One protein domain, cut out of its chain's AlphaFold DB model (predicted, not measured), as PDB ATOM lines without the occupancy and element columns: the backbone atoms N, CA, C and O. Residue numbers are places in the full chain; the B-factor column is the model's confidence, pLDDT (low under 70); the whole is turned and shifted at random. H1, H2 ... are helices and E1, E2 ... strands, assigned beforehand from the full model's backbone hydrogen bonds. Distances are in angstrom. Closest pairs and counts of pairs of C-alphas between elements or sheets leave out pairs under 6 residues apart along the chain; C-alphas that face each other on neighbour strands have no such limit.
ATOM      1  N   GLN A   2      14.467  -6.508  62.376       55.78
ATOM      2  CA  GLN A   2      14.913  -6.632  60.969       55.78
ATOM      3  C   GLN A   2      14.371  -5.541  60.015       55.78
ATOM      4  O   GLN A   2      15.133  -5.005  59.226       55.78
ATOM      5  N   VAL A   3      13.103  -5.128  60.149       60.09
ATOM      6  CA  VAL A   3      12.470  -4.119  59.262       60.09
ATOM      7  C   VAL A   3      13.026  -2.691  59.440       60.09
ATOM      8  O   VAL A   3      12.964  -1.884  58.518       60.09
ATOM      9  N   LEU A   4      13.572  -2.358  60.617       67.12
ATOM     10  CA  LEU A   4      14.140  -1.026  60.876       67.12
ATOM     11  C   LEU A   4      15.604  -0.931  60.435       67.12
ATOM     12  O   LEU A   4      16.041   0.143  60.040       67.12
ATOM     13  N   ASP A   5      16.345  -2.043  60.450       67.56
ATOM     14  CA  ASP A   5      17.747  -2.072  60.011       67.56
ATOM     15  C   ASP A   5      17.869  -1.685  58.526       67.56
ATOM     16  O   ASP A   5      18.747  -0.913  58.146       67.56
ATOM     17  N   GLU A   6      16.883  -2.084  57.715       72.56
ATOM     18  CA  GLU A   6      16.713  -1.671  56.317       72.56
ATOM     19  C   GLU A   6      16.358  -0.185  56.136       72.56
ATOM     20  O   GLU A   6      16.230   0.272  55.005       72.56
ATOM     21  N   LYS A   7      16.157   0.600  57.195       81.50
ATOM     22  CA  LYS A   7      15.966   2.060  57.108       81.50
ATOM     23  C   LYS A   7      17.217   2.840  57.515       81.50
ATOM     24  O   LYS A   7      17.165   4.062  57.542       81.50
ATOM     25  N   SER A   8      18.314   2.146  57.817       86.94
ATOM     26  CA  SER A   8      19.593   2.767  58.158       86.94
ATOM     27  C   SER A   8      20.264   3.416  56.941       86.94
ATOM     28  O   SER A   8      20.173   2.898  55.822       86.94
ATOM     29  N   ASP A   9      20.985   4.510  57.177       87.62
ATOM     30  CA  ASP A   9      21.793   5.188  56.161       87.62
ATOM     31  C   ASP A   9      22.994   4.343  55.702       87.62
ATOM     32  O   ASP A   9      23.479   3.450  56.405       87.62
ATOM     33  N   GLY A  10      23.505   4.652  54.505       83.69
ATOM     34  CA  GLY A  10      24.681   3.999  53.913       83.69
ATOM     35  C   GLY A  10      24.381   2.969  52.825       83.69
ATOM     36  O   GLY A  10      25.299   2.295  52.376       83.69
ATOM     37  N   LYS A  11      23.130   2.856  52.364       79.50
ATOM     38  CA  LYS A  11      22.740   1.913  51.294       79.50
ATOM     39  C   LYS A  11      23.412   2.159  49.943       79.50
ATOM     40  O   LYS A  11      23.532   1.228  49.159       79.50
ATOM     41  N   ILE A  12      23.810   3.403  49.679       77.12
ATOM     42  CA  ILE A  12      24.535   3.801  48.465       77.12
ATOM     43  C   ILE A  12      26.044   3.525  48.567       77.12
ATOM     44  O   ILE A  12      26.758   3.655  47.584       77.12
ATOM     45  N   ILE A  13      26.549   3.151  49.750       77.19
ATOM     46  CA  ILE A  13      27.963   2.838  49.960       77.19
ATOM     47  C   ILE A  13      28.184   1.369  49.599       77.19
ATOM     48  O   ILE A  13      27.552   0.483  50.176       77.19
ATOM     49  N   GLY A  14      29.115   1.117  48.679       66.94
ATOM     50  CA  GLY A  14      29.422  -0.231  48.214       66.94
ATOM     51  C   GLY A  14      29.815  -1.211  49.318       66.94
ATOM     52  O   GLY A  14      30.459  -0.864  50.309       66.94
ATOM     53  N   ASP A  15      29.466  -2.480  49.110       63.09
ATOM     54  CA  ASP A  15      29.813  -3.598  49.997       63.09
ATOM     55  C   ASP A  15      31.232  -4.156  49.765       63.09
ATOM     56  O   ASP A  15      31.656  -5.095  50.442       63.09
ATOM     57  N   GLY A  16      31.989  -3.543  48.846       57.50
ATOM     58  CA  GLY A  16      33.362  -3.908  48.494       57.50
ATOM     59  C   GLY A  16      33.491  -4.811  47.264       57.50
ATOM     60  O   GLY A  16      34.613  -5.198  46.938       57.50
ATOM     61  N   ARG A  17      32.388  -5.144  46.579       58.03
ATOM     62  CA  ARG A  17      32.427  -5.785  45.254       58.03
ATOM     63  C   ARG A  17      32.877  -4.787  44.176       58.03
ATOM     64  O   ARG A  17      32.549  -3.608  44.266       58.03
ATOM     65  N   SER A  18      33.612  -5.267  43.168       52.56
ATOM     66  CA  SER A  18      34.170  -4.448  42.073       52.56
ATOM     67  C   SER A  18      33.112  -3.751  41.212       52.56
ATOM     68  O   SER A  18      33.413  -2.716  40.628       52.56
ATOM     69  N   ASP A  19      31.873  -4.259  41.207       52.50
ATOM     70  CA  ASP A  19      30.815  -3.862  40.264       52.50
ATOM     71  C   ASP A  19      29.537  -3.374  40.980       52.50
ATOM     72  O   ASP A  19      28.418  -3.645  40.545       52.50
ATOM     73  N   PHE A  20      29.685  -2.723  42.142       55.25
ATOM     74  CA  PHE A  20      28.546  -2.290  42.968       55.25
ATOM     75  C   PHE A  20      27.706  -1.179  42.311       55.25
ATOM     76  O   PHE A  20      26.478  -1.211  42.386       55.25
ATOM     77  N   THR A  21      28.357  -0.226  41.645       56.03
ATOM     78  CA  THR A  21      27.705   0.841  40.876       56.03
ATOM     79  C   THR A  21      27.797   0.469  39.400       56.03
ATOM     80  O   THR A  21      28.900   0.333  38.881       56.03
ATOM     81  N   GLN A  22      26.657   0.260  38.738       60.28
ATOM     82  CA  GLN A  22      26.580  -0.106  37.309       60.28
ATOM     83  C   GLN A  22      25.974   1.008  36.440       60.28
ATOM     84  O   GLN A  22      26.027   0.943  35.217       60.28
ATOM     85  N   VAL A  23      25.400   2.035  37.073       64.81
ATOM     86  CA  VAL A  23      24.763   3.193  36.436       64.81
ATOM     87  C   VAL A  23      25.287   4.445  37.130       64.81
ATOM     88  O   VAL A  23      25.444   4.431  38.350       64.81
ATOM     89  N   VAL A  24      25.548   5.513  36.371       70.62
ATOM     90  CA  VAL A  24      25.969   6.803  36.935       70.62
ATOM     91  C   VAL A  24      24.868   7.347  37.842       70.62
ATOM     92  O   VAL A  24      23.742   7.579  37.396       70.62
ATOM     93  N   GLY A  25      25.186   7.537  39.122       78.25
ATOM     94  CA  GLY A  25      24.297   8.189  40.078       78.25
ATOM     95  C   GLY A  25      24.465   9.703  40.010       78.25
ATOM     96  O   GLY A  25      25.577  10.197  40.155       78.25
ATOM     97  N   GLU A  26      23.383  10.450  39.812       86.19
ATOM     98  CA  GLU A  26      23.412  11.918  39.829       86.19
ATOM     99  C   GLU A  26      22.787  12.450  41.125       86.19
ATOM    100  O   GLU A  26      21.626  12.172  41.431       86.19
ATOM    101  N   TYR A  27      23.553  13.246  41.873       89.44
ATOM    102  CA  TYR A  27      23.104  13.901  43.101       89.44
ATOM    103  C   TYR A  27      23.132  15.416  42.921       89.44
ATOM    104  O   TYR A  27      24.201  16.003  42.777       89.44
ATOM    105  N   GLN A  28      21.962  16.050  42.937       91.62
ATOM    106  CA  GLN A  28      21.823  17.491  42.725       91.62
ATOM    107  C   GLN A  28      21.851  18.258  44.048       91.62
ATOM    108  O   GLN A  28      21.204  17.870  45.021       91.62
ATOM    109  N   PHE A  29      22.577  19.372  44.061       90.44
ATOM    110  CA  PHE A  29      22.761  20.246  45.212       90.44
ATOM    111  C   PHE A  29      22.505  21.704  44.832       90.44
ATOM    112  O   PHE A  29      22.759  22.126  43.701       90.44
ATOM    113  N   GLU A  30      22.037  22.478  45.809       89.50
ATOM    114  CA  GLU A  30      21.854  23.923  45.713       89.50
ATOM    115  C   GLU A  30      22.387  24.583  46.988       89.50
ATOM    116  O   GLU A  30      21.960  24.240  48.092       89.50
ATOM    117  N   VAL A  31      23.353  25.491  46.838       86.56
ATOM    118  CA  VAL A  31      23.956  26.262  47.937       86.56
ATOM    119  C   VAL A  31      24.136  27.699  47.465       86.56
ATOM    120  O   VAL A  31      24.744  27.912  46.421       86.56
ATOM    121  N   ASP A  32      23.608  28.674  48.207       84.44
ATOM    122  CA  ASP A  32      23.697  30.109  47.883       84.44
ATOM    123  C   ASP A  32      23.317  30.431  46.417       84.44
ATOM    124  O   ASP A  32      24.069  31.085  45.696       84.44
ATOM    125  N   ASP A  33      22.173  29.900  45.954       82.44
ATOM    126  CA  ASP A  33      21.653  29.978  44.570       82.44
ATOM    127  C   ASP A  33      22.542  29.323  43.485       82.44
ATOM    128  O   ASP A  33      22.270  29.425  42.282       82.44
ATOM    129  N   LYS A  34      23.604  28.608  43.878       82.75
ATOM    130  CA  LYS A  34      24.484  27.853  42.976       82.75
ATOM    131  C   LYS A  34      24.030  26.402  42.912       82.75
ATOM    132  O   LYS A  34      24.017  25.698  43.920       82.75
ATOM    133  N   LYS A  35      23.706  25.942  41.704       87.81
ATOM    134  CA  LYS A  35      23.298  24.559  41.430       87.81
ATOM    135  C   LYS A  35      24.461  23.766  40.863       87.81
ATOM    136  O   LYS A  35      25.095  24.204  39.905       87.81
ATOM    137  N   PHE A  36      24.716  22.595  41.427       86.88
ATOM    138  CA  PHE A  36      25.714  21.660  40.918       86.88
ATOM    139  C   PHE A  36      25.251  20.221  41.133       86.88
ATOM    140  O   PHE A  36      24.391  19.949  41.969       86.88
ATOM    141  N   ALA A  37      25.823  19.298  40.367       89.25
ATOM    142  CA  ALA A  37      25.580  17.874  40.519       89.25
ATOM    143  C   ALA A  37      26.893  17.156  40.843       89.25
ATOM    144  O   ALA A  37      27.941  17.493  40.289       89.25
ATOM    145  N   ILE A  38      26.830  16.169  41.733       89.31
ATOM    146  CA  ILE A  38      27.901  15.196  41.941       89.31
ATOM    147  C   ILE A  38      27.504  13.933  41.185       89.31
ATOM    148  O   ILE A  38      26.434  13.374  41.427       89.31
ATOM    149  N   LEU A  39      28.371  13.513  40.265       85.94
ATOM    150  CA  LEU A  39      28.206  12.292  39.487       85.94
ATOM    151  C   LEU A  39      29.026  11.181  40.146       85.94
ATOM    152  O   LEU A  39      30.249  11.279  40.234       85.94
ATOM    153  N   ASP A  40      28.348  10.147  40.632       83.25
ATOM    154  CA  ASP A  40      28.967   8.931  41.150       83.25
ATOM    155  C   ASP A  40      29.151   7.943  39.999       83.25
ATOM    156  O   ASP A  40      28.178   7.414  39.448       83.25
ATOM    157  N   LEU A  41      30.405   7.764  39.588       76.56
ATOM    158  CA  LEU A  41      30.780   6.952  38.436       76.56
ATOM    159  C   LEU A  41      31.040   5.494  38.856       76.56
ATOM    160  O   LEU A  41      31.545   5.244  39.954       76.56
ATOM    161  N   PRO A  42      30.744   4.515  37.983       70.19
ATOM    162  CA  PRO A  42      31.117   3.125  38.219       70.19
ATOM    163  C   PRO A  42      32.647   2.970  38.309       70.19
ATOM    164  O   PRO A  42      33.416   3.797  37.817       70.19
ATOM    165  N   GLY A  43      33.110   1.905  38.967       65.50
ATOM    166  CA  GLY A  43      34.535   1.698  39.223       65.50
ATOM    167  C   GLY A  43      35.365   1.540  37.942       65.50
ATOM    168  O   GLY A  43      35.236   0.546  37.237       65.50
ATOM    169  N   ILE A  44      36.302   2.460  37.712       60.00
ATOM    170  CA  ILE A  44      37.236   2.506  36.562       60.00
ATOM    171  C   ILE A  44      38.351   1.429  36.571       60.00
ATOM    172  O   ILE A  44      39.362   1.566  35.890       60.00
ATOM    173  N   LEU A  45      38.244   0.398  37.421       58.34
ATOM    174  CA  LEU A  45      39.284  -0.623  37.661       58.34
ATOM    175  C   LEU A  45      38.759  -2.068  37.479       58.34
ATOM    176  O   LEU A  45      39.349  -3.012  38.010       58.34
ATOM    177  N   GLY A  46      37.637  -2.237  36.767       57.75
ATOM    178  CA  GLY A  46      36.914  -3.506  36.583       57.75
ATOM    179  C   GLY A  46      36.773  -3.951  35.119       57.75
ATOM    180  O   GLY A  46      37.596  -3.627  34.268       57.75
ATOM    181  N   ASN A  47      35.737  -4.740  34.810       56.50
ATOM    182  CA  ASN A  47      35.487  -5.254  33.456       56.50
ATOM    183  C   ASN A  47      34.756  -4.199  32.594       56.50
ATOM    184  O   ASN A  47      33.536  -4.196  32.465       56.50
ATOM    185  N   GLU A  48      35.528  -3.276  32.025       57.22
ATOM    186  CA  GLU A  48      35.083  -1.982  31.474       57.22
ATOM    187  C   GLU A  48      34.137  -2.025  30.270       57.22
ATOM    188  O   GLU A  48      33.414  -1.060  30.034       57.22
ATOM    189  N   LYS A  49      34.069  -3.133  29.518       61.44
ATOM    190  CA  LYS A  49      33.265  -3.190  28.279       61.44
ATOM    191  C   LYS A  49      31.773  -2.903  28.486       61.44
ATOM    192  O   LYS A  49      31.117  -2.503  27.532       61.44
ATOM    193  N   GLU A  50      31.247  -3.120  29.691       60.50
ATOM    194  CA  GLU A  50      29.822  -2.941  30.002       60.50
ATOM    195  C   GLU A  50      29.483  -1.550  30.567       60.50
ATOM    196  O   GLU A  50      28.322  -1.154  30.522       60.50
ATOM    197  N   VAL A  51      30.471  -0.787  31.055       64.38
ATOM    198  CA  VAL A  51      30.255   0.506  31.745       64.38
ATOM    199  C   VAL A  51      31.014   1.688  31.129       64.38
ATOM    200  O   VAL A  51      30.783   2.824  31.537       64.38
ATOM    201  N   GLN A  52      31.859   1.450  30.118       66.12
ATOM    202  CA  GLN A  52      32.685   2.471  29.461       66.12
ATOM    203  C   GLN A  52      31.877   3.675  28.969       66.12
ATOM    204  O   GLN A  52      32.188   4.803  29.321       66.12
ATOM    205  N   THR A  53      30.789   3.447  28.228       68.06
ATOM    206  CA  THR A  53      29.950   4.537  27.702       68.06
ATOM    207  C   THR A  53      29.373   5.412  28.817       68.06
ATOM    208  O   THR A  53      29.291   6.624  28.670       68.06
ATOM    209  N   ALA A  54      29.007   4.817  29.955       68.94
ATOM    210  CA  ALA A  54      28.459   5.561  31.084       68.94
ATOM    211  C   ALA A  54      29.535   6.412  31.786       68.94
ATOM    212  O   ALA A  54      29.248   7.522  32.234       68.94
ATOM    213  N   ILE A  55      30.771   5.907  31.856       68.44
ATOM    214  CA  ILE A  55      31.926   6.666  32.347       68.44
ATOM    215  C   ILE A  55      32.227   7.818  31.386       68.44
ATOM    216  O   ILE A  55      32.288   8.956  31.843       68.44
ATOM    217  N   ASP A  56      32.308   7.549  30.079       68.44
ATOM    218  CA  ASP A  56      32.565   8.553  29.039       68.44
ATOM    219  C   ASP A  56      31.534   9.693  29.101       68.44
ATOM    220  O   ASP A  56      31.903  10.864  29.173       68.44
ATOM    221  N   GLU A  57      30.238   9.369  29.171       69.44
ATOM    222  CA  GLU A  57      29.160  10.362  29.268       69.44
ATOM    223  C   GLU A  57      29.201  11.178  30.571       69.44
ATOM    224  O   GLU A  57      28.886  12.373  30.573       69.44
ATOM    225  N   GLY A  58      29.527  10.539  31.699       69.56
ATOM    226  CA  GLY A  58      29.616  11.207  32.998       69.56
ATOM    227  C   GLY A  58      30.824  12.138  33.080       69.56
ATOM    228  O   GLY A  58      30.725  13.263  33.570       69.56
ATOM    229  N   VAL A  59      31.951  11.689  32.535       70.31
ATOM    230  CA  VAL A  59      33.198  12.439  32.444       70.31
ATOM    231  C   VAL A  59      33.096  13.607  31.458       70.31
ATOM    232  O   VAL A  59      33.557  14.702  31.777       70.31
ATOM    233  N   GLU A  60      32.463  13.428  30.294       68.00
ATOM    234  CA  GLU A  60      32.288  14.488  29.290       68.00
ATOM    235  C   GLU A  60      31.520  15.697  29.854       68.00
ATOM    236  O   GLU A  60      31.807  16.849  29.514       68.00
ATOM    237  N   LYS A  61      30.575  15.439  30.768       71.50
ATOM    238  CA  LYS A  61      29.770  16.459  31.458       71.50
ATOM    239  C   LYS A  61      30.467  17.074  32.676       71.50
ATOM    240  O   LYS A  61      30.010  18.104  33.176       71.50
ATOM    241  N   ALA A  62      31.526  16.456  33.195       76.94
ATOM    242  CA  ALA A  62      32.142  16.861  34.451       76.94
ATOM    243  C   ALA A  62      33.049  18.090  34.280       76.94
ATOM    244  O   ALA A  62      33.988  18.094  33.487       76.94
ATOM    245  N   HIS A  63      32.818  19.126  35.090       76.94
ATOM    246  CA  HIS A  63      33.695  20.304  35.170       76.94
ATOM    247  C   HIS A  63      34.910  20.078  36.085       76.94
ATOM    248  O   HIS A  63      35.949  20.712  35.910       76.94
ATOM    249  N   VAL A  64      34.761  19.176  37.059       82.00
ATOM    250  CA  VAL A  64      35.764  18.809  38.062       82.00
ATOM    251  C   VAL A  64      35.710  17.302  38.258       82.00
ATOM    252  O   VAL A  64      34.621  16.726  38.307       82.00
ATOM    253  N   VAL A  65      36.870  16.672  38.412       83.31
ATOM    254  CA  VAL A  65      37.001  15.235  38.639       83.31
ATOM    255  C   VAL A  65      37.777  14.987  39.924       83.31
ATOM    256  O   VAL A  65      38.891  15.478  40.104       83.31
ATOM    257  N   PHE A  66      37.202  14.171  40.804       87.69
ATOM    258  CA  PHE A  66      37.885  13.671  41.991       87.69
ATOM    259  C   PHE A  66      38.351  12.238  41.761       87.69
ATOM    260  O   PHE A  66      37.534  11.324  41.657       87.69
ATOM    261  N   TYR A  67      39.664  12.020  41.756       85.75
ATOM    262  CA  TYR A  67      40.208  10.672  41.878       85.75
ATOM    263  C   TYR A  67      40.311  10.305  43.358       85.75
ATOM    264  O   TYR A  67      41.154  10.837  44.081       85.75
ATOM    265  N   VAL A  68      39.442   9.408  43.825       88.25
ATOM    266  CA  VAL A  68      39.358   9.046  45.245       88.25
ATOM    267  C   VAL A  68      40.213   7.816  45.541       88.25
ATOM    268  O   VAL A  68      40.005   6.752  44.960       88.25
ATOM    269  N   SER A  69      41.136   7.923  46.500       88.19
ATOM    270  CA  SER A  69      41.991   6.804  46.916       88.19
ATOM    271  C   SER A  69      42.111   6.690  48.430       88.19
ATOM    272  O   SER A  69      42.177   7.682  49.151       88.19
ATOM    273  N   LYS A  70      42.193   5.448  48.924       90.25
ATOM    274  CA  LYS A  70      42.482   5.142  50.337       90.25
ATOM    275  C   LYS A  70      43.978   5.126  50.667       90.25
ATOM    276  O   LYS A  70      44.337   4.979  51.833       90.25
ATOM    277  N   GLN A  71      44.843   5.176  49.653       89.81
ATOM    278  CA  GLN A  71      46.301   5.141  49.788       89.81
ATOM    279  C   GLN A  71      46.894   6.451  49.262       89.81
ATOM    280  O   GLN A  71      46.435   6.921  48.221       89.81
ATOM    281  N   PRO A  72      47.922   7.014  49.917       90.06
ATOM    282  CA  PRO A  72      48.595   8.229  49.461       90.06
ATOM    283  C   PRO A  72      49.612   7.916  48.346       90.06
ATOM    284  O   PRO A  72      50.729   8.416  48.357       90.06
ATOM    285  N   ASN A  73      49.229   7.051  47.404       86.25
ATOM    286  CA  ASN A  73      50.055   6.603  46.289       86.25
ATOM    287  C   ASN A  73      49.382   6.982  44.965       86.25
ATOM    288  O   ASN A  73      48.145   6.990  44.900       86.25
ATOM    289  N   PRO A  74      50.169   7.261  43.913       79.62
ATOM    290  CA  PRO A  74      49.623   7.584  42.605       79.62
ATOM    291  C   PRO A  74      48.855   6.377  42.036       79.62
ATOM    292  O   PRO A  74      49.146   5.229  42.401       79.62
ATOM    293  N   PRO A  75      47.854   6.608  41.167       75.69
ATOM    294  CA  PRO A  75      47.124   5.520  40.527       75.69
ATOM    295  C   PRO A  75      48.076   4.612  39.730       75.69
ATOM    296  O   PRO A  75      49.108   5.052  39.233       75.69
ATOM    297  N   GLN A  76      47.740   3.326  39.595       73.00
ATOM    298  CA  GLN A  76      48.599   2.390  38.862       73.00
ATOM    299  C   GLN A  76      48.718   2.791  37.383       73.00
ATOM    300  O   GLN A  76      47.704   3.014  36.714       73.00
ATOM    301  N   LYS A  77      49.960   2.840  36.885       66.94
ATOM    302  CA  LYS A  77      50.268   2.961  35.454       66.94
ATOM    303  C   LYS A  77      49.981   1.649  34.735       66.94
ATOM    304  O   LYS A  77      50.149   0.575  35.313       66.94
ATOM    305  N   GLY A  78      49.569   1.762  33.479       59.84
ATOM    306  CA  GLY A  78      49.390   0.616  32.595       59.84
ATOM    307  C   GLY A  78      50.704  -0.065  32.239       59.84
ATOM    308  O   GLY A  78      51.786   0.492  32.430       59.84
ATOM    309  N   ASP A  79      50.597  -1.265  31.684       56.78
ATOM    310  CA  ASP A  79      51.694  -1.961  31.016       56.78
ATOM    311  C   ASP A  79      51.503  -1.928  29.486       56.78
ATOM    312  O   ASP A  79      50.526  -1.383  28.976       56.78
ATOM    313  N   GLU A  80      52.426  -2.512  28.714       51.53
ATOM    314  CA  GLU A  80      52.351  -2.519  27.238       51.53
ATOM    315  C   GLU A  80      51.080  -3.191  26.673       51.53
ATOM    316  O   GLU A  80      50.814  -3.094  25.475       51.53
ATOM    317  N   LYS A  81      50.298  -3.895  27.505       52.09
ATOM    318  CA  LYS A  81      49.122  -4.675  27.097       52.09
ATOM    319  C   LYS A  81      47.804  -4.152  27.673       52.09
ATOM    320  O   LYS A  81      46.752  -4.619  27.237       52.09
ATOM    321  N   SER A  82      47.832  -3.216  28.622       58.97
ATOM    322  CA  SER A  82      46.639  -2.681  29.277       58.97
ATOM    323  C   SER A  82      46.841  -1.246  29.767       58.97
ATOM    324  O   SER A  82      47.857  -0.912  30.370       58.97
ATOM    325  N   LEU A  83      45.851  -0.382  29.523       61.62
ATOM    326  CA  LEU A  83      45.844   0.977  30.067       61.62
ATOM    327  C   LEU A  83      45.690   0.911  31.597       61.62
ATOM    328  O   LEU A  83      44.839   0.176  32.104       61.62
ATOM    329  N   GLY A  84      46.497   1.675  32.333       66.69
ATOM    330  CA  GLY A  84      46.352   1.833  33.781       66.69
ATOM    331  C   GLY A  84      45.275   2.847  34.125       66.69
ATOM    332  O   GLY A  84      44.735   3.518  33.246       66.69
ATOM    333  N   ALA A  85      44.984   3.003  35.417       67.31
ATOM    334  CA  ALA A  85      44.005   3.984  35.886       67.31
ATOM    335  C   ALA A  85      44.363   5.403  35.425       67.31
ATOM    336  O   ALA A  85      43.485   6.146  35.008       67.31
ATOM    337  N   ILE A  86      45.655   5.758  35.433       67.81
ATOM    338  CA  ILE A  86      46.131   7.063  34.955       67.81
ATOM    339  C   ILE A  86      45.854   7.245  33.458       67.81
ATOM    340  O   ILE A  86      45.414   8.312  33.038       67.81
ATOM    341  N   GLU A  87      46.123   6.228  32.638       70.25
ATOM    342  CA  GLU A  87      45.925   6.299  31.190       70.25
ATOM    343  C   GLU A  87      44.446   6.319  30.792       70.25
ATOM    344  O   GLU A  87      44.100   7.037  29.861       70.25
ATOM    345  N   LYS A  88      43.582   5.587  31.505       68.62
ATOM    346  CA  LYS A  88      42.126   5.588  31.271       68.62
ATOM    347  C   LYS A  88      41.512   6.931  31.622       68.62
ATOM    348  O   LYS A  88      40.898   7.564  30.773       68.62
ATOM    349  N   ILE A  89      41.843   7.441  32.807       64.19
ATOM    350  CA  ILE A  89      41.514   8.807  33.220       64.19
ATOM    351  C   ILE A  89      42.044   9.807  32.177       64.19
ATOM    352  O   ILE A  89      41.315  10.678  31.737       64.19
ATOM    353  N   SER A  90      43.278   9.673  31.689       65.88
ATOM    354  CA  SER A  90      43.821  10.578  30.662       65.88
ATOM    355  C   SER A  90      43.157  10.473  29.286       65.88
ATOM    356  O   SER A  90      43.228  11.436  28.524       65.88
ATOM    357  N   HIS A  91      42.603   9.316  28.931       64.12
ATOM    358  CA  HIS A  91      41.933   9.087  27.653       64.12
ATOM    359  C   HIS A  91      40.482   9.587  27.685       64.12
ATOM    360  O   HIS A  91      39.997  10.132  26.697       64.12
ATOM    361  N   GLU A  92      39.815   9.413  28.824       56.78
ATOM    362  CA  GLU A  92      38.394   9.705  29.027       56.78
ATOM    363  C   GLU A  92      38.166  11.128  29.526       56.78
ATOM    364  O   GLU A  92      37.251  11.810  29.065       56.78
ATOM    365  N   LEU A  93      39.011  11.617  30.441       61.78
ATOM    366  CA  LEU A  93      38.929  12.988  30.917       61.78
ATOM    367  C   LEU A  93      39.302  13.921  29.774       61.78
ATOM    368  O   LEU A  93      40.466  14.055  29.387       61.78
ATOM    369  N   SER A  94      38.281  14.597  29.245       54.41
ATOM    370  CA  SER A  94      38.458  15.697  28.308       54.41
ATOM    371  C   SER A  94      39.561  16.616  28.846       54.41
ATOM    372  O   SER A  94      39.607  16.879  30.046       54.41
ATOM    373  N   LYS A  95      40.460  17.083  27.973       58.50
ATOM    374  CA  LYS A  95      41.689  17.858  28.269       58.50
ATOM    375  C   LYS A  95      41.479  19.210  29.022       58.50
ATOM    376  O   LYS A  95      42.249  20.150  28.818       58.50
ATOM    377  N   HIS A  96      40.401  19.374  29.803       58.06
ATOM    378  CA  HIS A  96      39.789  20.654  30.161       58.06
ATOM    379  C   HIS A  96      38.974  20.685  31.484       58.06
ATOM    380  O   HIS A  96      38.267  21.677  31.692       58.06
ATOM    381  N   SER A  97      39.031  19.656  32.342       70.81
ATOM    382  CA  SER A  97      38.335  19.614  33.651       70.81
ATOM    383  C   SER A  97      39.346  19.577  34.797       70.81
ATOM    384  O   SER A  97      40.306  18.820  34.705       70.81
ATOM    385  N   GLU A  98      39.141  20.363  35.863       81.88
ATOM    386  CA  GLU A  98      40.048  20.373  37.028       81.88
ATOM    387  C   GLU A  98      40.098  18.981  37.675       81.88
ATOM    388  O   GLU A  98      39.056  18.386  37.961       81.88
ATOM    389  N   ILE A  99      41.295  18.461  37.930       85.06
ATOM    390  CA  ILE A  99      41.514  17.149  38.537       85.06
ATOM    391  C   ILE A  99      42.072  17.343  39.940       85.06
ATOM    392  O   ILE A  99      43.129  17.948  40.118       85.06
ATOM    393  N   TYR A 100      41.399  16.748  40.923       90.31
ATOM    394  CA  TYR A 100      41.873  16.676  42.300       90.31
ATOM    395  C   TYR A 100      42.093  15.227  42.724       90.31
ATOM    396  O   TYR A 100      41.252  14.352  42.493       90.31
ATOM    397  N   PHE A 101      43.193  14.979  43.431       92.12
ATOM    398  CA  PHE A 101      43.386  13.722  44.148       92.12
ATOM    399  C   PHE A 101      42.715  13.805  45.524       92.12
ATOM    400  O   PHE A 101      43.123  14.590  46.373       92.12
ATOM    401  N   LEU A 102      41.684  13.002  45.778       94.31
ATOM    402  CA  LEU A 102      40.997  12.967  47.069       94.31
ATOM    403  C   LEU A 102      41.488  11.776  47.897       94.31
ATOM    404  O   LEU A 102      41.037  10.639  47.731       94.31
ATOM    405  N   TYR A 103      42.399  12.041  48.829       95.94
ATOM    406  CA  TYR A 103      42.888  11.042  49.771       95.94
ATOM    407  C   TYR A 103      41.867  10.817  50.893       95.94
ATOM    408  O   TYR A 103      41.713  11.637  51.800       95.94
ATOM    409  N   ASN A 104      41.174   9.681  50.841       95.25
ATOM    410  CA  ASN A 104      40.242   9.234  51.869       95.25
ATOM    411  C   ASN A 104      40.960   8.338  52.885       95.25
ATOM    412  O   ASN A 104      41.000   7.110  52.742       95.25
ATOM    413  N   LYS A 105      41.525   8.945  53.931       95.25
ATOM    414  CA  LYS A 105      42.270   8.229  54.964       95.25
ATOM    415  C   LYS A 105      41.355   7.262  55.727       95.25
ATOM    416  O   LYS A 105      40.381   7.698  56.354       95.25
ATOM    417  N   PRO A 106      41.648   5.950  55.744       92.56
ATOM    418  CA  PRO A 106      40.771   4.973  56.374       92.56
ATOM    419  C   PRO A 106      40.885   5.026  57.904       92.56
ATOM    420  O   PRO A 106      41.815   4.480  58.493       92.56
ATOM    421  N   VAL A 107      39.893   5.622  58.570       93.44
ATOM    422  CA  VAL A 107      39.804   5.664  60.038       93.44
ATOM    423  C   VAL A 107      38.546   4.931  60.493       93.44
ATOM    424  O   VAL A 107      37.445   5.459  60.415       93.44
ATOM    425  N   ARG A 108      38.700   3.688  60.966       90.19
ATOM    426  CA  ARG A 108      37.582   2.862  61.478       90.19
ATOM    427  C   ARG A 108      37.514   2.768  63.000       90.19
ATOM    428  O   ARG A 108      36.510   2.316  63.538       90.19
ATOM    429  N   ASN A 109      38.580   3.171  63.686       90.56
ATOM    430  CA  ASN A 109      38.679   3.139  65.139       90.56
ATOM    431  C   ASN A 109      38.765   4.582  65.670       90.56
ATOM    432  O   ASN A 109      39.628   5.323  65.192       90.56
ATOM    433  N   PRO A 110      37.953   4.980  66.669       91.44
ATOM    434  CA  PRO A 110      38.045   6.299  67.306       91.44
ATOM    435  C   PRO A 110      39.444   6.649  67.839       91.44
ATOM    436  O   PRO A 110      39.800   7.820  67.944       91.44
ATOM    437  N   ASN A 111      40.272   5.654  68.169       91.06
ATOM    438  CA  ASN A 111      41.658   5.864  68.605       91.06
ATOM    439  C   ASN A 111      42.625   6.246  67.489       91.06
ATOM    440  O   ASN A 111      43.685   6.794  67.771       91.06
ATOM    441  N   SER A 112      42.244   6.006  66.240       90.81
ATOM    442  CA  SER A 112      43.037   6.368  65.069       90.81
ATOM    443  C   SER A 112      42.680   7.750  64.511       90.81
ATOM    444  O   SER A 112      43.415   8.242  63.661       90.81
ATOM    445  N   LEU A 113      41.589   8.375  64.978       92.81
ATOM    446  CA  LEU A 113      41.247   9.761  64.646       92.81
ATOM    447  C   LEU A 113      42.013  10.702  65.582       92.81
ATOM    448  O   LEU A 113      41.768  10.712  66.791       92.81
ATOM    449  N   LYS A 114      42.967  11.444  65.023       89.00
ATOM    450  CA  LYS A 114      43.829  12.399  65.732       89.00
ATOM    451  C   LYS A 114      43.476  13.833  65.319       89.00
ATOM    452  O   LYS A 114      42.738  14.012  64.356       89.00
ATOM    453  N   GLU A 115      44.000  14.823  66.045       86.94
ATOM    454  CA  GLU A 115      43.864  16.249  65.696       86.94
ATOM    455  C   GLU A 115      44.410  16.543  64.296       86.94
ATOM    456  O   GLU A 115      43.718  17.130  63.469       86.94
ATOM    457  N   GLU A 116      45.605  16.034  64.000       91.06
ATOM    458  CA  GLU A 116      46.132  15.975  62.642       91.06
ATOM    459  C   GLU A 116      45.653  14.693  61.962       91.06
ATOM    460  O   GLU A 116      45.983  13.576  62.378       91.06
ATOM    461  N   LEU A 117      44.849  14.848  60.908       92.94
ATOM    462  CA  LEU A 117      44.270  13.704  60.217       92.94
ATOM    463  C   LEU A 117      45.352  12.834  59.563       92.94
ATOM    464  O   LEU A 117      45.311  11.609  59.681       92.94
ATOM    465  N   ILE A 118      46.318  13.449  58.878       93.25
ATOM    466  CA  ILE A 118      47.397  12.786  58.131       93.25
ATOM    467  C   ILE A 118      48.731  12.889  58.886       93.25
ATOM    468  O   ILE A 118      48.920  13.829  59.645       93.25
ATOM    469  N   SER A 119      49.626  11.911  58.726       92.69
ATOM    470  CA  SER A 119      50.982  11.972  59.300       92.69
ATOM    471  C   SER A 119      51.968  12.693  58.371       92.69
ATOM    472  O   SER A 119      51.691  12.864  57.185       92.69
ATOM    473  N   ASP A 120      53.166  13.014  58.872       92.06
ATOM    474  CA  ASP A 120      54.280  13.507  58.042       92.06
ATOM    475  C   ASP A 120      54.635  12.541  56.898       92.06
ATOM    476  O   ASP A 120      55.006  12.955  55.798       92.06
ATOM    477  N   GLU A 121      54.516  11.234  57.148       91.81
ATOM    478  CA  GLU A 121      54.728  10.192  56.141       91.81
ATOM    479  C   GLU A 121      53.661  10.258  55.040       91.81
ATOM    480  O   GLU A 121      54.014  10.302  53.861       91.81
ATOM    481  N   ASP A 122      52.378  10.357  55.414       92.38
ATOM    482  CA  ASP A 122      51.274  10.528  54.462       92.38
ATOM    483  C   ASP A 122      51.475  11.806  53.628       92.38
ATOM    484  O   ASP A 122      51.333  11.790  52.406       92.38
ATOM    485  N   GLN A 123      51.850  12.915  54.275       93.12
ATOM    486  CA  GLN A 123      52.068  14.196  53.608       93.12
ATOM    487  C   GLN A 123      53.226  14.131  52.603       93.12
ATOM    488  O   GLN A 123      53.136  14.690  51.509       93.12
ATOM    489  N   ASN A 124      54.322  13.444  52.939       93.19
ATOM    490  CA  ASN A 124      55.443  13.265  52.019       93.19
ATOM    491  C   ASN A 124      55.095  12.342  50.846       93.19
ATOM    492  O   ASN A 124      55.512  12.622  49.722       93.19
ATOM    493  N   ALA A 125      54.303  11.293  51.074       93.31
ATOM    494  CA  ALA A 125      53.809  10.431  50.003       93.31
ATOM    495  C   ALA A 125      52.896  11.204  49.029       93.31
ATOM    496  O   ALA A 125      53.088  11.130  47.814       93.31
ATOM    497  N   LEU A 126      51.998  12.050  49.549       95.25
ATOM    498  CA  LEU A 126      51.111  12.898  48.742       95.25
ATOM    499  C   LEU A 126      51.865  13.919  47.876       95.25
ATOM    500  O   LEU A 126      51.458  14.155  46.744       95.25
ATOM    501  N   LYS A 127      53.014  14.449  48.320       94.00
ATOM    502  CA  LYS A 127      53.882  15.270  47.443       94.00
ATOM    503  C   LYS A 127      54.378  14.487  46.222       94.00
ATOM    504  O   LYS A 127      54.541  15.054  45.145       94.00
ATOM    505  N   GLY A 128      54.642  13.188  46.391       91.50
ATOM    506  CA  GLY A 128      54.988  12.289  45.290       91.50
ATOM    507  C   GLY A 128      53.822  12.096  44.319       91.50
ATOM    508  O   GLY A 128      54.025  12.174  43.109       91.50
ATOM    509  N   VAL A 129      52.607  11.927  44.853       91.50
ATOM    510  CA  VAL A 129      51.365  11.875  44.062       91.50
ATOM    511  C   VAL A 129      51.181  13.151  43.251       91.50
ATOM    512  O   VAL A 129      50.983  13.073  42.041       91.50
ATOM    513  N   ASP A 130      51.302  14.315  43.893       92.94
ATOM    514  CA  ASP A 130      51.122  15.607  43.232       92.94
ATOM    515  C   ASP A 130      52.100  15.785  42.079       92.94
ATOM    516  O   ASP A 130      51.703  16.228  41.004       92.94
ATOM    517  N   LYS A 131      53.367  15.408  42.273       90.50
ATOM    518  CA  LYS A 131      54.378  15.472  41.219       90.50
ATOM    519  C   LYS A 131      54.003  14.588  40.031       90.50
ATOM    520  O   LYS A 131      54.020  15.050  38.896       90.50
ATOM    521  N   GLU A 132      53.649  13.332  40.287       88.06
ATOM    522  CA  GLU A 132      53.338  12.377  39.223       88.06
ATOM    523  C   GLU A 132      52.075  12.756  38.439       88.06
ATOM    524  O   GLU A 132      52.052  12.656  37.212       88.06
ATOM    525  N   LEU A 133      51.036  13.222  39.135       86.69
ATOM    526  CA  LEU A 133      49.808  13.677  38.494       86.69
ATOM    527  C   LEU A 133      50.005  15.012  37.772       86.69
ATOM    528  O   LEU A 133      49.484  15.159  36.672       86.69
ATOM    529  N   SER A 134      50.811  15.935  38.304       88.19
ATOM    530  CA  SER A 134      51.171  17.174  37.596       88.19
ATOM    531  C   SER A 134      51.935  16.886  36.304       88.19
ATOM    532  O   SER A 134      51.648  17.491  35.280       88.19
ATOM    533  N   ASP A 135      52.864  15.926  36.311       84.69
ATOM    534  CA  ASP A 135      53.609  15.543  35.105       84.69
ATOM    535  C   ASP A 135      52.681  14.958  34.021       84.69
ATOM    536  O   ASP A 135      52.911  15.154  32.827       84.69
ATOM    537  N   LYS A 136      51.619  14.240  34.417       80.31
ATOM    538  CA  LYS A 136      50.658  13.632  33.481       80.31
ATOM    539  C   LYS A 136      49.558  14.602  33.028       80.31
ATOM    540  O   LYS A 136      49.125  14.534  31.880       80.31
ATOM    541  N   PHE A 137      49.104  15.480  33.916       79.19
ATOM    542  CA  PHE A 137      47.918  16.327  33.763       79.19
ATOM    543  C   PHE A 137      48.267  17.818  33.931       79.19
ATOM    544  O   PHE A 137      47.527  18.563  34.571       79.19
ATOM    545  N   SER A 138      49.398  18.243  33.357       69.81
ATOM    546  CA  SER A 138      50.080  19.532  33.597       69.81
ATOM    547  C   SER A 138      49.195  20.775  33.636       69.81
ATOM    548  O   SER A 138      49.479  21.707  34.380       69.81
ATOM    549  N   ASP A 139      48.134  20.794  32.835       72.88
ATOM    550  CA  ASP A 139      47.287  21.971  32.643       72.88
ATOM    551  C   ASP A 139      45.995  21.945  33.464       72.88
ATOM    552  O   ASP A 139      45.222  22.901  33.399       72.88
ATOM    553  N   VAL A 140      45.699  20.824  34.125       78.75
ATOM    554  CA  VAL A 140      44.377  20.571  34.716       78.75
ATOM    555  C   VAL A 140      44.426  19.950  36.111       78.75
ATOM    556  O   VAL A 140      43.388  19.869  36.758       78.75
ATOM    557  N   TYR A 141      45.586  19.499  36.595       88.06
ATOM    558  CA  TYR A 141      45.727  18.993  37.961       88.06
ATOM    559  C   TYR A 141      45.920  20.128  38.968       88.06
ATOM    560  O   TYR A 141      46.860  20.909  38.861       88.06
ATOM    561  N   GLU A 142      45.058  20.167  39.981       88.31
ATOM    562  CA  GLU A 142      44.980  21.258  40.964       88.31
ATOM    563  C   GLU A 142      45.470  20.836  42.366       88.31
ATOM    564  O   GLU A 142      45.354  21.580  43.344       88.31
ATOM    565  N   GLY A 143      46.037  19.630  42.487       92.12
ATOM    566  CA  GLY A 143      46.576  19.094  43.739       92.12
ATOM    567  C   GLY A 143      45.639  18.129  44.464       92.12
ATOM    568  O   GLY A 143      44.625  17.658  43.937       92.12
ATOM    569  N   HIS A 144      45.989  17.819  45.712       94.88
ATOM    570  CA  HIS A 144      45.236  16.880  46.534       94.88
ATOM    571  C   HIS A 144      44.377  17.550  47.618       94.88
ATOM    572  O   HIS A 144      44.650  18.649  48.103       94.88
ATOM    573  N   LYS A 145      43.332  16.834  48.040       95.69
ATOM    574  CA  LYS A 145      42.517  17.108  49.229       95.69
ATOM    575  C   LYS A 145      42.508  15.873  50.121       95.69
ATOM    576  O   LYS A 145      42.586  14.747  49.632       95.69
ATOM    577  N   THR A 146      42.388  16.072  51.427       95.94
ATOM    578  CA  THR A 146      42.407  14.985  52.408       95.94
ATOM    579  C   THR A 146      41.120  14.963  53.216       95.94
ATOM    580  O   THR A 146      40.679  15.994  53.708       95.94
ATOM    581  N   ILE A 147      40.513  13.788  53.355       96.94
ATOM    582  CA  ILE A 147      39.329  13.568  54.192       96.94
ATOM    583  C   ILE A 147      39.416  12.211  54.888       96.94
ATOM    584  O   ILE A 147      40.171  11.329  54.482       96.94
ATOM    585  N   SER A 148      38.591  12.003  55.909       96.06
ATOM    586  CA  SER A 148      38.229  10.661  56.364       96.06
ATOM    587  C   SER A 148      36.717  10.530  56.408       96.06
ATOM    588  O   SER A 148      36.060  10.955  57.354       96.06
ATOM    589  N   ALA A 149      36.142   9.940  55.363       94.69
ATOM    590  CA  ALA A 149      34.692   9.932  55.194       94.69
ATOM    591  C   ALA A 149      33.965   9.082  56.252       94.69
ATOM    592  O   ALA A 149      32.839   9.392  56.624       94.69
ATOM    593  N   TYR A 150      34.594   8.014  56.762       94.50
ATOM    594  CA  TYR A 150      33.915   7.056  57.645       94.50
ATOM    595  C   TYR A 150      33.523   7.639  59.016       94.50
ATOM    596  O   TYR A 150      32.354   7.489  59.377       94.50
ATOM    597  N   PRO A 151      34.407   8.333  59.768       94.69
ATOM    598  CA  PRO A 151      34.015   9.019  61.002       94.69
ATOM    599  C   PRO A 151      32.890  10.039  60.798       94.69
ATOM    600  O   PRO A 151      31.960  10.080  61.598       94.69
ATOM    601  N   ALA A 152      32.934  10.817  59.711       94.88
ATOM    602  CA  ALA A 152      31.884  11.778  59.377       94.88
ATOM    603  C   ALA A 152      30.549  11.089  59.062       94.88
ATOM    604  O   ALA A 152      29.507  11.479  59.584       94.88
ATOM    605  N   PHE A 153      30.586  10.022  58.260       94.62
ATOM    606  CA  PHE A 153      29.413   9.227  57.907       94.62
ATOM    607  C   PHE A 153      28.723   8.649  59.146       94.62
ATOM    608  O   PHE A 153      27.516   8.810  59.304       94.62
ATOM    609  N   VAL A 154      29.473   8.011  60.053       94.06
ATOM    610  CA  VAL A 154      28.860   7.441  61.264       94.06
ATOM    611  C   VAL A 154      28.405   8.515  62.253       94.06
ATOM    612  O   VAL A 154      27.516   8.247  63.053       94.06
ATOM    613  N   ALA A 155      28.971   9.723  62.209       94.06
ATOM    614  CA  ALA A 155      28.525  10.840  63.039       94.06
ATOM    615  C   ALA A 155      27.206  11.462  62.544       94.06
ATOM    616  O   ALA A 155      26.410  11.915  63.363       94.06
ATOM    617  N   LEU A 156      26.977  11.474  61.225       93.00
ATOM    618  CA  LEU A 156      25.798  12.077  60.590       93.00
ATOM    619  C   LEU A 156      24.640  11.098  60.361       93.00
ATOM    620  O   LEU A 156      23.488  11.518  60.352       93.00
ATOM    621  N   GLY A 157      24.938   9.818  60.139       91.25
ATOM    622  CA  GLY A 157      23.942   8.847  59.697       91.25
ATOM    623  C   GLY A 157      22.941   8.431  60.776       91.25
ATOM    624  O   GLY A 157      23.266   8.302  61.961       91.25
ATOM    625  N   TYR A 158      21.722   8.135  60.340       91.94
ATOM    626  CA  TYR A 158      20.681   7.512  61.144       91.94
ATOM    627  C   TYR A 158      20.769   5.990  61.015       91.94
ATOM    628  O   TYR A 158      20.557   5.421  59.943       91.94
ATOM    629  N   PHE A 159      21.069   5.306  62.124       91.25
ATOM    630  CA  PHE A 159      21.209   3.850  62.158       91.25
ATOM    631  C   PHE A 159      20.251   3.230  63.171       91.25
ATOM    632  O   PHE A 159      20.213   3.626  64.335       91.25
ATOM    633  N   TYR A 160      19.526   2.196  62.752       87.62
ATOM    634  CA  TYR A 160      18.566   1.483  63.602       87.62
ATOM    635  C   TYR A 160      19.072   0.096  64.040       87.62
ATOM    636  O   TYR A 160      18.355  -0.649  64.711       87.62
ATOM    637  N   GLY A 161      20.321  -0.240  63.693       84.31
ATOM    638  CA  GLY A 161      20.971  -1.511  63.998       84.31
ATOM    639  C   GLY A 161      22.376  -1.641  63.389       84.31
ATOM    640  O   GLY A 161      22.947  -0.694  62.846       84.31
ATOM    641  N   GLY A 162      22.973  -2.827  63.537       85.81
ATOM    642  CA  GLY A 162      24.179  -3.217  62.802       85.81
ATOM    643  C   GLY A 162      25.513  -2.583  63.236       85.81
ATOM    644  O   GLY A 162      25.658  -1.948  64.285       85.81
ATOM    645  N   LYS A 163      26.549  -2.812  62.412       87.19
ATOM    646  CA  LYS A 163      27.940  -2.380  62.674       87.19
ATOM    647  C   LYS A 163      28.101  -0.857  62.701       87.19
ATOM    648  O   LYS A 163      28.949  -0.359  63.445       87.19
ATOM    649  N   ASN A 164      27.303  -0.129  61.922       90.06
ATOM    650  CA  ASN A 164      27.387   1.328  61.841       90.06
ATOM    651  C   ASN A 164      26.870   1.989  63.122       90.06
ATOM    652  O   ASN A 164      27.578   2.825  63.669       90.06
ATOM    653  N   LEU A 165      25.748   1.521  63.689       91.44
ATOM    654  CA  LEU A 165      25.260   2.002  64.989       91.44
ATOM    655  C   LEU A 165      26.282   1.762  66.111       91.44
ATOM    656  O   LEU A 165      26.511   2.630  66.951       91.44
ATOM    657  N   LYS A 166      26.935   0.590  66.124       91.94
ATOM    658  CA  LYS A 166      28.012   0.306  67.088       91.94
ATOM    659  C   LYS A 166      29.184   1.275  66.919       91.94
ATOM    660  O   LYS A 166      29.721   1.766  67.906       91.94
ATOM    661  N   SER A 167      29.572   1.552  65.678       92.56
ATOM    662  CA  SER A 167      30.681   2.461  65.384       92.56
ATOM    663  C   SER A 167      30.334   3.900  65.767       92.56
ATOM    664  O   SER A 167      31.125   4.530  66.458       92.56
ATOM    665  N   GLN A 168      29.131   4.375  65.431       93.88
ATOM    666  CA  GLN A 168      28.613   5.682  65.846       93.88
ATOM    667  C   GLN A 168      28.704   5.862  67.366       93.88
ATOM    668  O   GLN A 168      29.278   6.847  67.821       93.88
ATOM    669  N   LYS A 169      28.233   4.881  68.153       93.00
ATOM    670  CA  LYS A 169      28.347   4.916  69.622       93.00
ATOM    671  C   LYS A 169      29.795   5.058  70.087       93.00
ATOM    672  O   LYS A 169      30.071   5.927  70.901       93.00
ATOM    673  N   ASN A 170      30.715   4.270  69.533       94.31
ATOM    674  CA  ASN A 170      32.127   4.320  69.924       94.31
ATOM    675  C   ASN A 170      32.791   5.672  69.593       94.31
ATOM    676  O   ASN A 170      33.628   6.152  70.353       94.31
ATOM    677  N   PHE A 171      32.465   6.277  68.445       94.81
ATOM    678  CA  PHE A 171      32.994   7.594  68.075       94.81
ATOM    679  C   PHE A 171      32.399   8.699  68.959       94.81
ATOM    680  O   PHE A 171      33.143   9.538  69.465       94.81
ATOM    681  N   LEU A 172      31.086   8.677  69.203       90.88
ATOM    682  CA  LEU A 172      30.421   9.671  70.048       90.88
ATOM    683  C   LEU A 172      30.797   9.538  71.530       90.88
ATOM    684  O   LEU A 172      30.940  10.554  72.191       90.88
ATOM    685  N   GLU A 173      31.036   8.334  72.050       93.19
ATOM    686  CA  GLU A 173      31.520   8.143  73.427       93.19
ATOM    687  C   GLU A 173      32.865   8.845  73.655       93.19
ATOM    688  O   GLU A 173      33.076   9.479  74.684       93.19
ATOM    689  N   LYS A 174      33.767   8.783  72.669       92.19
ATOM    690  CA  LYS A 174      35.097   9.384  72.785       92.19
ATOM    691  C   LYS A 174      35.099  10.899  72.585       92.19
ATOM    692  O   LYS A 174      35.817  11.599  73.292       92.19
ATOM    693  N   PHE A 175      34.372  11.395  71.586       90.31
ATOM    694  CA  PHE A 175      34.480  12.794  71.157       90.31
ATOM    695  C   PHE A 175      33.286  13.655  71.579       90.31
ATOM    696  O   PHE A 175      33.409  14.873  71.588       90.31
ATOM    697  N   SER A 176      32.159  13.037  71.951       83.81
ATOM    698  CA  SER A 176      30.930  13.661  72.476       83.81
ATOM    699  C   SER A 176      30.310  14.779  71.624       83.81
ATOM    700  O   SER A 176      29.367  15.423  72.071       83.81
ATOM    701  N   ASP A 177      30.796  14.993  70.397       88.12
ATOM    702  CA  ASP A 177      30.384  16.106  69.548       88.12
ATOM    703  C   ASP A 177      30.514  15.771  68.049       88.12
ATOM    704  O   ASP A 177      31.596  15.453  67.542       88.12
ATOM    705  N   THR A 178      29.392  15.838  67.324       91.94
ATOM    706  CA  THR A 178      29.324  15.590  65.874       91.94
ATOM    707  C   THR A 178      30.105  16.649  65.081       91.94
ATOM    708  O   THR A 178      30.947  16.252  64.272       91.94
ATOM    709  N   PRO A 179      29.911  17.966  65.304       93.75
ATOM    710  CA  PRO A 179      30.787  19.014  64.780       93.75
ATOM    711  C   PRO A 179      32.282  18.713  64.922       93.75
ATOM    712  O   PRO A 179      33.008  18.787  63.928       93.75
ATOM    713  N   LYS A 180      32.742  18.281  66.106       92.81
ATOM    714  CA  LYS A 180      34.152  17.918  66.304       92.81
ATOM    715  C   LYS A 180      34.596  16.748  65.424       92.81
ATOM    716  O   LYS A 180      35.688  16.784  64.861       92.81
ATOM    717  N   LEU A 181      33.762  15.722  65.253       94.50
ATOM    718  CA  LEU A 181      34.053  14.605  64.343       94.50
ATOM    719  C   LEU A 181      34.144  15.055  62.877       94.50
ATOM    720  O   LEU A 181      34.999  14.558  62.141       94.50
ATOM    721  N   LEU A 182      33.311  16.008  62.446       94.88
ATOM    722  CA  LEU A 182      33.354  16.593  61.097       94.88
ATOM    723  C   LEU A 182      34.573  17.497  60.869       94.88
ATOM    724  O   LEU A 182      35.046  17.626  59.739       94.88
ATOM    725  N   GLU A 183      35.076  18.135  61.923       94.50
ATOM    726  CA  GLU A 183      36.324  18.904  61.908       94.50
ATOM    727  C   GLU A 183      37.539  17.973  61.794       94.50
ATOM    728  O   GLU A 183      38.316  18.093  60.851       94.50
ATOM    729  N   LEU A 184      37.661  16.989  62.693       94.94
ATOM    730  CA  LEU A 184      38.791  16.047  62.734       94.94
ATOM    731  C   LEU A 184      38.883  15.163  61.481       94.94
ATOM    732  O   LEU A 184      39.967  14.772  61.057       94.94
ATOM    733  N   SER A 185      37.742  14.840  60.871       95.25
ATOM    734  CA  SER A 185      37.685  14.125  59.589       95.25
ATOM    735  C   SER A 185      37.934  15.015  58.369       95.25
ATOM    736  O   SER A 185      37.961  14.501  57.249       95.25
ATOM    737  N   GLN A 186      38.083  16.328  58.572       96.31
ATOM    738  CA  GLN A 186      38.212  17.373  57.551       96.31
ATOM    739  C   GLN A 186      37.031  17.484  56.569       96.31
ATOM    740  O   GLN A 186      37.082  18.272  55.627       96.31
ATOM    741  N   VAL A 187      35.926  16.765  56.793       95.19
ATOM    742  CA  VAL A 187      34.750  16.811  55.908       95.19
ATOM    743  C   VAL A 187      34.073  18.181  55.943       95.19
ATOM    744  O   VAL A 187      33.624  18.668  54.909       95.19
ATOM    745  N   SER A 188      34.058  18.844  57.102       93.38
ATOM    746  CA  SER A 188      33.552  20.221  57.228       93.38
ATOM    747  C   SER A 188      34.356  21.218  56.382       93.38
ATOM    748  O   SER A 188      33.778  22.019  55.647       93.38
ATOM    749  N   GLN A 189      35.688  21.137  56.433       93.69
ATOM    750  CA  GLN A 189      36.585  21.991  55.652       93.69
ATOM    751  C   GLN A 189      36.463  21.706  54.153       93.69
ATOM    752  O   GLN A 189      36.360  22.642  53.362       93.69
ATOM    753  N   PHE A 190      36.403  20.428  53.764       94.62
ATOM    754  CA  PHE A 190      36.196  20.027  52.374       94.62
ATOM    755  C   PHE A 190      34.849  20.518  51.828       94.62
ATOM    756  O   PHE A 190      34.805  21.077  50.739       94.62
ATOM    757  N   SER A 191      33.762  20.378  52.596       91.62
ATOM    758  CA  SER A 191      32.432  20.867  52.212       91.62
ATOM    759  C   SER A 191      32.404  22.388  52.046       91.62
ATOM    760  O   SER A 191      31.837  22.889  51.073       91.62
ATOM    761  N   LYS A 192      33.074  23.127  52.941       92.06
ATOM    762  CA  LYS A 192      33.224  24.580  52.815       92.06
ATOM    763  C   LYS A 192      33.996  24.952  51.550       92.06
ATOM    764  O   LYS A 192      33.498  25.745  50.763       92.06
ATOM    765  N   TRP A 193      35.165  24.359  51.319       92.38
ATOM    766  CA  TRP A 193      35.953  24.597  50.103       92.38
ATOM    767  C   TRP A 193      35.152  24.274  48.832       92.38
ATOM    768  O   TRP A 193      35.113  25.069  47.897       92.38
ATOM    769  N   LEU A 194      34.434  23.147  48.818       90.31
ATOM    770  CA  LEU A 194      33.613  22.743  47.679       90.31
ATOM    771  C   LEU A 194      32.531  23.788  47.364       90.31
ATOM    772  O   LEU A 194      32.344  24.155  46.209       90.31
ATOM    773  N   THR A 195      31.846  24.305  48.384       88.94
ATOM    774  CA  THR A 195      30.725  25.248  48.211       88.94
ATOM    775  C   THR A 195      31.156  26.705  48.011       88.94
ATOM    776  O   THR A 195      30.416  27.476  47.400       88.94
ATOM    777  N   THR A 196      32.351  27.086  48.477       84.75
ATOM    778  CA  THR A 196      32.823  28.484  48.462       84.75
ATOM    779  C   THR A 196      33.941  28.774  47.468       84.75
ATOM    780  O   THR A 196      33.971  29.882  46.952       84.75
ATOM    781  N   ASP A 197      34.812  27.810  47.164       84.06
ATOM    782  CA  ASP A 197      35.963  28.010  46.274       84.06
ATOM    783  C   ASP A 197      35.798  27.243  44.953       84.06
ATOM    784  O   ASP A 197      36.084  27.765  43.878       84.06
ATOM    785  N   LEU A 198      35.331  25.990  45.012       84.62
ATOM    786  CA  LEU A 198      35.242  25.136  43.823       84.62
ATOM    787  C   LEU A 198      34.039  25.486  42.942       84.62
ATOM    788  O   LEU A 198      34.182  25.629  41.728       84.62
ATOM    789  N   VAL A 199      32.860  25.603  43.562       81.75
ATOM    790  CA  VAL A 199      31.589  25.939  42.893       81.75
ATOM    791  C   VAL A 199      31.448  27.456  42.673       81.75
ATOM    792  O   VAL A 199      30.527  27.916  41.994       81.75
ATOM    793  N   ASP A 200      32.384  28.257  43.183       74.62
ATOM    794  CA  ASP A 200      32.460  29.679  42.866       74.62
ATOM    795  C   ASP A 200      33.150  29.931  41.518       74.62
ATOM    796  O   ASP A 200      34.023  29.189  41.072       74.62
ATOM    797  N   ASN A 201      32.689  30.962  40.814       69.25
ATOM    798  CA  ASN A 201      33.148  31.330  39.475       69.25
ATOM    799  C   ASN A 201      33.137  30.214  38.396       69.25
ATOM    800  O   ASN A 201      33.887  30.244  37.416       69.25
TER     801      ASN A 201
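Overview. This is residues 2 to 201 of the 504 residues of the protein "N-acetylglucosamine-6-phosphate deacetylase" of Lactococcus lactis subsp. lactis A12 (UniProt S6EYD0). A small sheet of three parallel strands, in the order E3 E4 E5, has the long helix H4 over one face, with H5, H6 and H7 clustered beyond the end where the strands finish and the short helices H2 and H3 near the end where they start. The hairpin of E1 and E2 makes a separate ribbon on the side away from H4, apart from that sheet. The printed part has 200 residues with eight named helices and five named strands, in the order H1 E1 E2 H2 E3 H3 E4 H4 E5 H5 H6 H7 H8, and its class is mixed. It is compact, with a radius of gyration of the C-alphas of 18.0 A, and spans 50 by 41 by 41 A.

Arrangement. Start at H1, residues 2 to 5, and go on to the hairpin of E1, residues 25 to 31, and E2, residues 34 to 40, antiparallel at 157 degrees; N 27 and O 38 are within hydrogen-bond range at 2.9 A. In H2, residues 52 to 60, the C-alpha of Gly 58 comes closest to E2, 6.7 A from that of Leu 39. Next look at E3, residues 64 to 69, E4, residues 98 to 104, and E5, residues 141 to 147, a sheet only just strongly twisted, up to 4.3 A off its best plane. E4 is parallel to E3 at 26 degrees and to E5 at 24 degrees; N 67 and O 100, 2.9 A, and N 103 and O 145, 2.8 A, are within hydrogen-bond range. H3, residues 85 to 92, only grazes this sheet and touches H2, only just about perpendicular at 72 degrees, closest at the C-alphas of Asp 56 and Glu 92, 5.9 A. H4, residues 120 to 136, is on one face of the sheet E3 E4 E5, an arrangement of two layers, a helix layer and a sheet layer; its height over the sheet is 9.3 A, and its closest C-alphas to E5 are those of Ser 134 and Tyr 141, 5.8 A apart. E3, H3, E4 and E4, H4, E5 are strand-helix-strand units, parallel neighbours joined through a helix, with right-handed crossovers. H5, residues 149 to 156, touches H6, residues 162 to 175, about perpendicular at 86 degrees, closest at the C-alphas of Val 154 and Gln 168, 4.9 A. H5 also touches H7, residues 178 to 184, opposite ways at a shallow tilt of 17 degrees, closest at the C-alphas of Ala 152 and Leu 182, 5.3 A. H1 is close to H6 but not clearly touching, the closest C-alphas being Asp 5 and Gly 162, 7.1 A. H8, residues 187 to 198, only grazes the sheet. Every O i to N i+4 pair is within hydrogen-bond range in H2, H3, H4, H5 and H7, with 9 of 10 in H6 and 7 of 8 in H8; H1 is too short for one.

Along the chain. Find C-alpha 2 at (14.913, -6.632, 60.969), where H1 begins. E1 runs 19.7 A and E2 19.5 A; E4 runs 18.6 A and E5 18.3 A. Find C-alpha 120 at (54.280, 13.507, 58.042); from there H4 runs 24.8 A to C-alpha 136. H6 runs 20.8 A, and H8 ends at C-alpha 198, (35.242, 25.136, 43.823).

Size, cuts and confidence. The C-alphas farthest apart, those of Glu 80 and Ser 176, are 52.6 A apart. The printed part has no cut; the links H1 to E1, E2 to H2, E3 to H3 and E4 to H4 are long. Mean pLDDT of the printed part is 81.4, and 52 residues are under 70, among them 14 to 23, 43 to 58 and 88 to 96.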